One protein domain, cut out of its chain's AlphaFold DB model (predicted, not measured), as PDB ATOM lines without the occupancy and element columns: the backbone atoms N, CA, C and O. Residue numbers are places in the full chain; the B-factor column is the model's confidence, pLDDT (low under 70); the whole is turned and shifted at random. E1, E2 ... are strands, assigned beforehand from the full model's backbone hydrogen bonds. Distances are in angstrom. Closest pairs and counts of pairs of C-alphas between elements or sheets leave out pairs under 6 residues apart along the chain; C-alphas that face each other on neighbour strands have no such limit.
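This is residues 24 to 107 of the 148 residues of an uncharacterized protein of Pedobacter sp (UniProt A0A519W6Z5). One strongly twisted sheet of six strands folds back on itself like a half-closed barrel: E3 and E5 make one leaf, E1, E2 and E4 the other, and E6 is the hinge. The long E5 and E6 form a bent hairpin, and the fold stays open between edge strands E3 and E4. The printed part has 84 residues, no named helix and strands E1 to E6 in chain order; the sheet order is E3 E5 E6 E1 E2 E4, mixed. The class is all strand, with 41 of 84 residues in named elements; the whole is compact, radius of gyration of the C-alphas 12.0 A, spans 36 by 27 by 18 A.

Find C-alpha 24 at (9.480, 117.969, -38.634), where E1, residues 24 to 30, begins and runs 18.4 A. Next come E2, residues 35 to 39, 12.7 A; E3, 52 to 54, 7.1 A; and E4, 63 to 65, 6.6 A. E5, 71 to 82, spans 24.6 A and bends by 96 degrees at residue 76. E6, 96 to 106, spans 26.7 A, bends by 58 degrees at residue 101 and ends at C-alpha 106, (10.490, 122.447, -30.847).

Look first at the hairpin E1 and E2, antiparallel, with N 28 and O 37 at 2.9 A. E2 and E4 are antiparallel, N 38 and O 64 at 2.9 A. E6 and E1 are antiparallel, N 27 and O 101 at 2.8 A. The hairpin E5 and E6 has N 75 and O 102 at 2.8 A. E3 and E5 are parallel, N 82 and O 53 at 2.8 A. Across the folded sheet, the closest C-alphas of E1 and E5 are Cys 26 and Cys 79, 5.8 A; E3 and E4 are apart.

The farthest C-alphas, Ser 69 and Gly 88, are 36.3 A apart. The printed part has no cut; links E2 to E3 and E5 to E6 are long. pLDDT is under 70 at residues 32 to 33, 45 to 48 and 107.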
ATOM      1  N   ASP A  24      10.608 117.666 -37.767       85.44
ATOM      2  CA  ASP A  24       9.480 117.969 -38.634       85.44
ATOM      3  C   ASP A  24       8.606 116.743 -38.923       85.44
ATOM      4  O   ASP A  24       9.028 115.588 -38.802       85.44
ATOM      5  N   GLY A  25       7.340 116.990 -39.264       90.38
ATOM      6  CA  GLY A  25       6.411 115.908 -39.550       90.38
ATOM      7  C   GLY A  25       5.000 116.330 -39.937       90.38
ATOM      8  O   GLY A  25       4.638 117.503 -39.913       90.38
ATOM      9  N   CYS A  26       4.165 115.344 -40.255       92.06
ATOM     10  CA  CYS A  26       2.729 115.524 -40.446       92.06
ATOM     11  C   CYS A  26       1.979 115.320 -39.138       92.06
ATOM     12  O   CYS A  26       1.910 114.205 -38.608       92.06
ATOM     13  N   HIS A  27       1.406 116.402 -38.624       92.06
ATOM     14  CA  HIS A  27       0.612 116.407 -37.413       92.06
ATOM     15  C   HIS A  27      -0.845 116.059 -37.727       92.06
ATOM     16  O   HIS A  27      -1.523 116.717 -38.517       92.06
ATOM     17  N   ILE A  28      -1.331 115.005 -37.074       92.31
ATOM     18  CA  ILE A  28      -2.708 114.521 -37.176       92.31
ATOM     19  C   ILE A  28      -3.302 114.325 -35.780       92.31
ATOM     20  O   ILE A  28      -2.613 113.932 -34.836       92.31
ATOM     21  N   LYS A  29      -4.612 114.552 -35.655       88.31
ATOM     22  CA  LYS A  29      -5.397 114.228 -34.456       88.31
ATOM     23  C   LYS A  29      -6.309 113.054 -34.783       88.31
ATOM     24  O   LYS A  29      -7.101 113.140 -35.717       88.31
ATOM     25  N   THR A  30      -6.178 111.947 -34.055       81.06
ATOM     26  CA  THR A  30      -6.891 110.701 -34.384       81.06
ATOM     27  C   THR A  30      -7.417 109.962 -33.155       81.06
ATOM     28  O   THR A  30      -6.885 110.092 -32.050       81.06
ATOM     29  N   GLY A  31      -8.457 109.154 -33.369       72.62
ATOM     30  CA  GLY A  31      -9.069 108.281 -32.367       72.62
ATOM     31  C   GLY A  31     -10.063 108.971 -31.417       72.62
ATOM     32  O   GLY A  31     -10.210 110.194 -31.435       72.62
ATOM     33  N   PRO A  32     -10.741 108.189 -30.552       63.62
ATOM     34  CA  PRO A  32     -11.746 108.693 -29.609       63.62
ATOM     35  C   PRO A  32     -11.150 109.598 -28.521       63.62
ATOM     36  O   PRO A  32     -11.858 110.399 -27.924       63.62
ATOM     37  N   THR A  33      -9.843 109.487 -28.279       66.38
ATOM     38  CA  THR A  33      -9.089 110.309 -27.327       66.38
ATOM     39  C   THR A  33      -8.471 111.557 -27.963       66.38
ATOM     40  O   THR A  33      -7.800 112.308 -27.262       66.38
ATOM     41  N   MET A  34      -8.673 111.783 -29.273       74.56
ATOM     42  CA  MET A  34      -8.085 112.899 -30.032       74.56
ATOM     43  C   MET A  34      -6.570 113.034 -29.824       74.56
ATOM     44  O   MET A  34      -6.036 114.131 -29.661       74.56
ATOM     45  N   GLN A  35      -5.867 111.901 -29.815       84.56
ATOM     46  CA  GLN A  35      -4.432 111.878 -29.569       84.56
ATOM     47  C   GLN A  35      -3.694 112.559 -30.725       84.56
ATOM     48  O   GLN A  35      -3.881 112.198 -31.892       84.56
ATOM     49  N   SER A  36      -2.847 113.529 -30.385       88.75
ATOM     50  CA  SER A  36      -1.976 114.210 -31.337       88.75
ATOM     51  C   SER A  36      -0.766 113.332 -31.664       88.75
ATOM     52  O   SER A  36      -0.081 112.817 -30.771       88.75
ATOM     53  N   ARG A  37      -0.541 113.104 -32.958       89.75
ATOM     54  CA  ARG A  37       0.552 112.286 -33.492       89.75
ATOM     55  C   ARG A  37       1.288 113.068 -34.564       89.75
ATOM     56  O   ARG A  37       0.645 113.699 -35.399       89.75
ATOM     57  N   LEU A  38       2.611 112.965 -34.564       90.69
ATOM     58  CA  LEU A  38       3.476 113.556 -35.575       90.69
ATOM     59  C   LEU A  38       4.191 112.454 -36.352       90.69
ATOM     60  O   LEU A  38       5.054 111.780 -35.791       90.69
ATOM     61  N   TYR A  39       3.844 112.279 -37.622       91.19
ATOM     62  CA  TYR A  39       4.526 111.342 -38.515       91.19
ATOM     63  C   TYR A  39       5.788 111.974 -39.093       91.19
ATOM     64  O   TYR A  39       5.699 113.041 -39.682       91.19
ATOM     65  N   HIS A  40       6.933 111.306 -38.954       88.81
ATOM     66  CA  HIS A  40       8.261 111.835 -39.315       88.81
ATOM     67  C   HIS A  40       8.975 110.981 -40.383       88.81
ATOM     68  O   HIS A  40      10.185 111.060 -40.590       88.81
ATOM     69  N   THR A  41       8.238 110.084 -41.027       89.50
ATOM     70  CA  THR A  41       8.747 109.134 -42.018       89.50
ATOM     71  C   THR A  41       8.266 109.545 -43.406       89.50
ATOM     72  O   THR A  41       7.097 109.328 -43.735       89.50
ATOM     73  N   PRO A  42       9.113 110.226 -44.200       86.31
ATOM     74  CA  PRO A  42       8.683 110.770 -45.478       86.31
ATOM     75  C   PRO A  42       8.314 109.632 -46.427       86.31
ATOM     76  O   PRO A  42       8.943 108.572 -46.417       86.31
ATOM     77  N   TYR A  43       7.303 109.860 -47.265       87.62
ATOM     78  CA  TYR A  43       6.840 108.856 -48.226       87.62
ATOM     79  C   TYR A  43       7.955 108.428 -49.199       87.62
ATOM     80  O   TYR A  43       8.060 107.262 -49.569       87.62
ATOM     81  N   THR A  44       8.829 109.367 -49.571       82.12
ATOM     82  CA  THR A  44      10.046 109.098 -50.346       82.12
ATOM     83  C   THR A  44      11.272 109.281 -49.457       82.12
ATOM     84  O   THR A  44      11.405 110.293 -48.768       82.12
ATOM     85  N   LEU A  45      12.186 108.308 -49.466       67.81
ATOM     86  CA  LEU A  45      13.378 108.340 -48.621       67.81
ATOM     87  C   LEU A  45      14.186 109.628 -48.853       67.81
ATOM     88  O   LEU A  45      14.554 109.944 -49.982       67.81
ATOM     89  N   GLY A  46      14.461 110.356 -47.769       64.25
ATOM     90  CA  GLY A  46      15.233 111.599 -47.797       64.25
ATOM     91  C   GLY A  46      14.471 112.833 -48.287       64.25
ATOM     92  O   GLY A  46      15.089 113.885 -48.411       64.25
ATOM     93  N   SER A  47      13.161 112.744 -48.560       66.06
ATOM     94  CA  SER A  47      12.431 113.886 -49.121       66.06
ATOM     95  C   SER A  47      11.995 114.936 -48.102       66.06
ATOM     96  O   SER A  47      11.660 116.033 -48.537       66.06
ATOM     97  N   GLY A  48      11.980 114.635 -46.789       65.25
ATOM     98  CA  GLY A  48      11.531 115.578 -45.743       65.25
ATOM     99  C   GLY A  48      10.221 116.291 -46.108       65.25
ATOM    100  O   GLY A  48      10.059 117.480 -45.852       65.25
ATOM    101  N   SER A  49       9.352 115.605 -46.864       80.62
ATOM    102  CA  SER A  49       8.286 116.259 -47.615       80.62
ATOM    103  C   SER A  49       7.237 116.786 -46.651       80.62
ATOM    104  O   SER A  49       6.646 115.981 -45.932       80.62
ATOM    105  N   PRO A  50       6.899 118.087 -46.673       84.00
ATOM    106  CA  PRO A  50       5.875 118.602 -45.779       84.00
ATOM    107  C   PRO A  50       4.511 117.976 -46.076       84.00
ATOM    108  O   PRO A  50       3.654 117.917 -45.201       84.00
ATOM    109  N   THR A  51       4.303 117.450 -47.286       89.62
ATOM    110  CA  THR A  51       2.993 117.008 -47.762       89.62
ATOM    111  C   THR A  51       2.778 115.495 -47.722       89.62
ATOM    112  O   THR A  51       1.625 115.071 -47.763       89.62
ATOM    113  N   GLU A  52       3.828 114.669 -47.653       91.06
ATOM    114  CA  GLU A  52       3.711 113.218 -47.887       91.06
ATOM    115  C   GLU A  52       4.554 112.362 -46.931       91.06
ATOM    116  O   GLU A  52       5.786 112.408 -46.934       91.06
ATOM    117  N   TRP A  53       3.872 111.503 -46.170       92.00
ATOM    118  CA  TRP A  53       4.437 110.685 -45.092       92.00
ATOM    119  C   TRP A  53       3.884 109.257 -45.145       92.00
ATOM    120  O   TRP A  53       2.799 109.047 -45.680       92.00
ATOM    121  N   ILE A  54       4.575 108.260 -44.596       91.94
ATOM    122  CA  ILE A  54       4.161 106.848 -44.678       91.94
ATOM    123  C   ILE A  54       4.300 106.132 -43.339       91.94
ATOM    124  O   ILE A  54       5.229 106.390 -42.588       91.94
ATOM    125  N   GLN A  55       3.407 105.192 -43.033       92.12
ATOM    126  CA  GLN A  55       3.622 104.316 -41.884       92.12
ATOM    127  C   GLN A  55       4.833 103.408 -42.086       92.12
ATOM    128  O   GLN A  55       5.074 102.886 -43.172       92.12
ATOM    129  N   THR A  56       5.557 103.143 -41.004       89.81
ATOM    130  CA  THR A  56       6.695 102.213 -41.037       89.81
ATOM    131  C   THR A  56       6.318 100.764 -40.752       89.81
ATOM    132  O   THR A  56       7.152  99.883 -40.945       89.81
ATOM    133  N   THR A  57       5.086 100.492 -40.310       89.50
ATOM    134  CA  THR A  57       4.608  99.145 -39.963       89.50
ATOM    135  C   THR A  57       3.113  98.988 -40.258       89.50
ATOM    136  O   THR A  57       2.343  99.937 -40.129       89.50
ATOM    137  N   SER A  58       2.680  97.764 -40.581       83.06
ATOM    138  CA  SER A  58       1.292  97.421 -40.953       83.06
ATOM    139  C   SER A  58       0.254  97.536 -39.824       83.06
ATOM    140  O   SER A  58      -0.921  97.262 -40.040       83.06
ATOM    141  N   GLY A  59       0.676  97.887 -38.605       78.50
ATOM    142  CA  GLY A  59      -0.197  98.139 -37.450       78.50
ATOM    143  C   GLY A  59      -0.213  99.604 -37.006       78.50
ATOM    144  O   GLY A  59      -0.768  99.919 -35.955       78.50
ATOM    145  N   GLY A  60       0.419 100.489 -37.778       79.81
ATOM    146  CA  GLY A  60       0.697 101.862 -37.389       79.81
ATOM    147  C   GLY A  60       2.089 102.027 -36.788       79.81
ATOM    148  O   GLY A  60       2.484 101.330 -35.855       79.81
ATOM    149  N   GLY A  61       2.831 102.992 -37.327       85.94
ATOM    150  CA  GLY A  61       4.197 103.310 -36.929       85.94
ATOM    151  C   GLY A  61       4.712 104.544 -37.662       85.94
ATOM    152  O   GLY A  61       4.017 105.085 -38.520       85.94
ATOM    153  N   GLY A  62       5.919 104.993 -37.322       86.94
ATOM    154  CA  GLY A  62       6.554 106.141 -37.980       86.94
ATOM    155  C   GLY A  62       6.076 107.496 -37.459       86.94
ATOM    156  O   GLY A  62       6.224 108.502 -38.156       86.94
ATOM    157  N   TYR A  63       5.493 107.507 -36.256       89.31
ATOM    158  CA  TYR A  63       5.039 108.704 -35.568       89.31
ATOM    159  C   TYR A  63       5.526 108.765 -34.121       89.31
ATOM    160  O   TYR A  63       5.693 107.740 -33.462       89.31
ATOM    161  N   ASN A  64       5.639 109.988 -33.610       87.75
ATOM    162  CA  ASN A  64       5.760 110.273 -32.186       87.75
ATOM    163  C   ASN A  64       4.418 110.769 -31.641       87.75
ATOM    164  O   ASN A  64       3.665 111.461 -32.331       87.75
ATOM    165  N   VAL A  65       4.105 110.409 -30.399       87.50
ATOM    166  CA  VAL A  65       2.959 110.987 -29.687       87.50
ATOM    167  C   VAL A  65       3.375 112.354 -29.164       87.50
ATOM    168  O   VAL A  65       4.371 112.454 -28.450       87.50
ATOM    169  N   ILE A  66       2.604 113.390 -29.492       84.00
ATOM    170  CA  ILE A  66       2.857 114.726 -28.957       84.00
ATOM    171  C   ILE A  66       2.284 114.794 -27.539       84.00
ATOM    172  O   ILE A  66       1.085 114.599 -27.320       84.00
ATOM    173  N   THR A  67       3.158 115.042 -26.567       78.81
ATOM    174  CA  THR A  67       2.806 115.272 -25.162       78.81
ATOM    175  C   THR A  67       2.804 116.768 -24.855       78.81
ATOM    176  O   THR A  67       3.344 117.573 -25.605       78.81
ATOM    177  N   SER A  68       2.238 117.159 -23.711       71.94
ATOM    178  CA  SER A  68       2.154 118.565 -23.287       71.94
ATOM    179  C   SER A  68       3.504 119.249 -23.027       71.94
ATOM    180  O   SER A  68       3.540 120.450 -22.800       71.94
ATOM    181  N   SER A  69       4.605 118.494 -23.001       71.62
ATOM    182  CA  SER A  69       5.969 119.002 -22.812       71.62
ATOM    183  C   SER A  69       6.668 119.373 -24.122       71.62
ATOM    184  O   SER A  69       7.816 119.799 -24.093       71.62
ATOM    185  N   ILE A  70       6.017 119.133 -25.260       74.31
ATOM    186  CA  ILE A  70       6.561 119.345 -26.595       74.31
ATOM    187  C   ILE A  70       5.760 120.469 -27.241       74.31
ATOM    188  O   ILE A  70       4.535 120.383 -27.328       74.31
ATOM    189  N   CYS A  71       6.451 121.505 -27.706       79.00
ATOM    190  CA  CYS A  71       5.821 122.552 -28.489       79.00
ATOM    191  C   CYS A  71       5.934 122.241 -29.971       79.00
ATOM    192  O   CYS A  71       6.879 121.601 -30.425       79.00
ATOM    193  N   PHE A  72       4.933 122.660 -30.726       81.19
ATOM    194  CA  PHE A  72       4.919 122.499 -32.164       81.19
ATOM    195  C   PHE A  72       4.143 123.644 -32.789       81.19
ATOM    196  O   PHE A  72       3.230 124.199 -32.173       81.19
ATOM    197  N   GLU A  73       4.505 123.971 -34.017       84.00
ATOM    198  CA  GLU A  73       3.806 124.960 -34.818       84.00
ATOM    199  C   GLU A  73       3.314 124.299 -36.101       84.00
ATOM    200  O   GLU A  73       4.107 123.744 -36.866       84.00
ATOM    201  N   ASP A  74       1.998 124.339 -36.318       87.06
ATOM    202  CA  ASP A  74       1.390 123.912 -37.574       87.06
ATOM    203  C   ASP A  74       1.612 125.014 -38.621       87.06
ATOM    204  O   ASP A  74       1.093 126.122 -38.506       87.06
ATOM    205  N   SER A  75       2.335 124.696 -39.690       83.81
ATOM    206  CA  SER A  75       2.633 125.632 -40.788       83.81
ATOM    207  C   SER A  75       1.424 125.977 -41.675       83.81
ATOM    208  O   SER A  75       1.519 126.826 -42.560       83.81
ATOM    209  N   GLY A  76       0.305 125.261 -41.517       83.94
ATOM    210  CA  GLY A  76      -0.878 125.358 -42.381       83.94
ATOM    211  C   GLY A  76      -0.761 124.629 -43.728       83.94
ATOM    212  O   GLY A  76      -1.760 124.501 -44.437       83.94
ATOM    213  N   ILE A  77       0.409 124.088 -44.081       89.56
ATOM    214  CA  ILE A  77       0.573 123.247 -45.274       89.56
ATOM    215  C   ILE A  77      -0.076 121.889 -45.003       89.56
ATOM    216  O   ILE A  77       0.317 121.183 -44.080       89.56
ATOM    217  N   SER A  78      -1.072 121.503 -45.801       92.31
ATOM    218  CA  SER A  78      -1.729 120.202 -45.644       92.31
ATOM    219  C   SER A  78      -0.788 119.036 -45.961       92.31
ATOM    220  O   SER A  78      -0.060 119.081 -46.955       92.31
ATOM    221  N   CYS A  79      -0.882 117.962 -45.186       92.31
ATOM    222  CA  CYS A  79      -0.081 116.755 -45.344       92.31
ATOM    223  C   CYS A  79      -0.940 115.489 -45.322       92.31
ATOM    224  O   CYS A  79      -2.060 115.471 -44.803       92.31
ATOM    225  N   ARG A  80      -0.410 114.420 -45.913       93.19
ATOM    226  CA  ARG A  80      -1.053 113.112 -46.028       93.19
ATOM    227  C   ARG A  80      -0.137 112.040 -45.470       93.19
ATOM    228  O   ARG A  80       1.063 112.043 -45.739       93.19
ATOM    229  N   VAL A  81      -0.733 111.116 -44.726       93.12
ATOM    230  CA  VAL A  81      -0.074 109.904 -44.249       93.12
ATOM    231  C   VAL A  81      -0.644 108.725 -45.023       93.12
ATOM    232  O   VAL A  81      -1.865 108.549 -45.069       93.12
ATOM    233  N   TYR A  82       0.239 107.939 -45.623       93.31
ATOM    234  CA  TYR A  82      -0.076 106.757 -46.414       93.31
ATOM    235  C   TYR A  82       0.128 105.472 -45.609       93.31
ATOM    236  O   TYR A  82       0.951 105.421 -44.689       93.31
ATOM    237  N   ASP A  83      -0.628 104.436 -45.965       92.62
ATOM    238  CA  ASP A  83      -0.531 103.114 -45.349       92.62
ATOM    239  C   ASP A  83       0.840 102.462 -45.595       92.62
ATOM    240  O   ASP A  83       1.544 102.761 -46.572       92.62
ATOM    241  N   PHE A  84       1.216 101.550 -44.708       90.56
ATOM    242  CA  PHE A  84       2.443 100.779 -44.818       90.56
ATOM    243  C   PHE A  84       2.500  99.993 -46.133       90.56
ATOM    244  O   PHE A  84       1.522  99.398 -46.579       90.56
ATOM    245  N   GLY A  85       3.683  99.959 -46.751       87.44
ATOM    246  CA  GLY A  85       3.905  99.235 -48.005       87.44
ATOM    247  C   GLY A  85       3.396  99.961 -49.253       87.44
ATOM    248  O   GLY A  85       3.568  99.453 -50.362       87.44
ATOM    249  N   THR A  86       2.827 101.163 -49.111       89.62
ATOM    250  CA  THR A  86       2.531 102.027 -50.257       89.62
ATOM    251  C   THR A  86       3.840 102.396 -50.959       89.62
ATOM    252  O   THR A  86       4.748 102.949 -50.348       89.62
ATOM    253  N   THR A  87       3.947 102.100 -52.253       81.81
ATOM    254  CA  THR A  87       5.162 102.323 -53.055       81.81
ATOM    255  C   THR A  87       4.840 103.078 -54.341       81.81
ATOM    256  O   THR A  87       3.691 103.111 -54.781       81.81
ATOM    257  N   GLY A  88       5.863 103.696 -54.935       78.25
ATOM    258  CA  GLY A  88       5.751 104.511 -56.144       78.25
ATOM    259  C   GLY A  88       6.186 105.956 -55.911       78.25
ATOM    260  O   GLY A  88       6.511 106.348 -54.800       78.25
ATOM    261  N   THR A  89       6.224 106.753 -56.977       75.88
ATOM    262  CA  THR A  89       6.516 108.200 -56.913       75.88
ATOM    263  C   THR A  89       5.256 109.045 -56.753       75.88
ATOM    264  O   THR A  89       5.332 110.253 -56.566       75.88
ATOM    265  N   THR A  90       4.084 108.428 -56.900       80.88
ATOM    266  CA  THR A  90       2.786 109.097 -56.823       80.88
ATOM    267  C   THR A  90       1.817 108.151 -56.124       80.88
ATOM    268  O   THR A  90       1.216 107.292 -56.775       80.88
ATOM    269  N   PRO A  91       1.714 108.236 -54.790       83.69
ATOM    270  CA  PRO A  91       0.882 107.323 -54.030       83.69
ATOM    271  C   PRO A  91      -0.602 107.504 -54.373       83.69
ATOM    272  O   PRO A  91      -1.080 108.635 -54.522       83.69
ATOM    273  N   PRO A  92      -1.369 106.406 -54.476       88.31
ATOM    274  CA  PRO A  92      -2.789 106.480 -54.781       88.31
ATOM    275  C   PRO A  92      -3.570 107.091 -53.612       88.31
ATOM    276  O   PRO A  92      -3.308 106.792 -52.448       88.31
ATOM    277  N   SER A  93      -4.609 107.875 -53.914       88.81
ATOM    278  CA  SER A  93      -5.469 108.484 -52.885       88.81
ATOM    279  C   SER A  93      -6.142 107.457 -51.966       88.81
ATOM    280  O   SER A  93      -6.435 107.768 -50.819       88.81
ATOM    281  N   ALA A  94      -6.363 106.231 -52.453       91.44
ATOM    282  CA  ALA A  94      -6.937 105.137 -51.670       91.44
ATOM    283  C   ALA A  94      -6.012 104.631 -50.545       91.44
ATOM    284  O   ALA A  94      -6.492 103.995 -49.616       91.44
ATOM    285  N   ALA A  95      -4.709 104.916 -50.622       91.88
ATOM    286  CA  ALA A  95      -3.743 104.554 -49.589       91.88
ATOM    287  C   ALA A  95      -3.617 105.618 -48.485       91.88
ATOM    288  O   ALA A  95      -2.848 105.427 -47.547       91.88
ATOM    289  N   ILE A  96      -4.327 106.751 -48.592       93.00
ATOM    290  CA  ILE A  96      -4.317 107.792 -47.560       93.00
ATOM    291  C   ILE A  96      -5.103 107.284 -46.355       93.00
ATOM    292  O   ILE A  96      -6.305 107.041 -46.439       93.00
ATOM    293  N   ILE A  97      -4.426 107.198 -45.218       91.88
ATOM    294  CA  ILE A  97      -5.029 106.808 -43.941       91.88
ATOM    295  C   ILE A  97      -5.339 108.019 -43.063       91.88
ATOM    296  O   ILE A  97      -6.320 108.002 -42.322       91.88
ATOM    297  N   TYR A  98      -4.540 109.088 -43.160       92.31
ATOM    298  CA  TYR A  98      -4.740 110.322 -42.403       92.31
ATOM    299  C   TYR A  98      -4.399 111.557 -43.233       92.31
ATOM    300  O   TYR A  98      -3.520 111.537 -44.097       92.31
ATOM    301  N   THR A  99      -5.065 112.658 -42.902       92.25
ATOM    302  CA  THR A  99      -4.771 114.000 -43.409       92.25
ATOM    303  C   THR A  99      -4.526 114.934 -42.234       92.25
ATOM    304  O   THR A  99      -5.247 114.863 -41.236       92.25
ATOM    305  N   GLY A 100      -3.541 115.812 -42.357       92.88
ATOM    306  CA  GLY A 100      -3.125 116.717 -41.293       92.88
ATOM    307  C   GLY A 100      -2.475 117.982 -41.818       92.88
ATOM    308  O   GLY A 100      -2.662 118.349 -42.980       92.88
ATOM    309  N   TYR A 101      -1.671 118.603 -40.961       92.50
ATOM    310  CA  TYR A 101      -0.848 119.754 -41.309       92.50
ATOM    311  C   TYR A 101       0.620 119.477 -41.009       92.50
ATOM    312  O   TYR A 101       0.952 118.778 -40.054       92.50
ATOM    313  N   TYR A 102       1.503 119.997 -41.853       90.88
ATOM    314  CA  TYR A 102       2.930 119.968 -41.597       90.88
ATOM    315  C   TYR A 102       3.231 120.799 -40.355       90.88
ATOM    316  O   TYR A 102       2.825 121.964 -40.278       90.88
ATOM    317  N   ALA A 103       3.951 120.198 -39.420       89.50
ATOM    318  CA  ALA A 103       4.307 120.797 -38.155       89.50
ATOM    319  C   ALA A 103       5.804 120.663 -37.895       89.50
ATOM    320  O   ALA A 103       6.422 119.643 -38.210       89.50
ATOM    321  N   VAL A 104       6.361 121.692 -37.267       86.12
ATOM    322  CA  VAL A 104       7.730 121.680 -36.752       86.12
ATOM    323  C   VAL A 104       7.650 121.590 -35.239       86.12
ATOM    324  O   VAL A 104       7.045 122.447 -34.597       86.12
ATOM    325  N   VAL A 105       8.237 120.542 -34.663       80.88
ATOM    326  CA  VAL A 105       8.330 120.371 -33.213       80.88
ATOM    327  C   VAL A 105       9.547 121.101 -32.684       80.88
ATOM    328  O   VAL A 105      10.640 120.905 -33.194       80.88
ATOM    329  N   THR A 106       9.391 121.853 -31.603       75.56
ATOM    330  CA  THR A 106      10.490 122.447 -30.847       75.56
ATOM    331  C   THR A 106      10.526 121.893 -29.423       75.56
ATOM    332  O   THR A 106       9.506 121.711 -28.755       75.56
ATOM    333  N   THR A 107      11.734 121.617 -28.931       65.81
ATOM    334  CA  THR A 107      11.970 121.232 -27.528       65.81
ATOM    335  C   THR A 107      11.862 122.422 -26.579       65.81
ATOM    336  O   THR A 107      11.492 122.258 -25.420       65.81
TER     337      THR A 107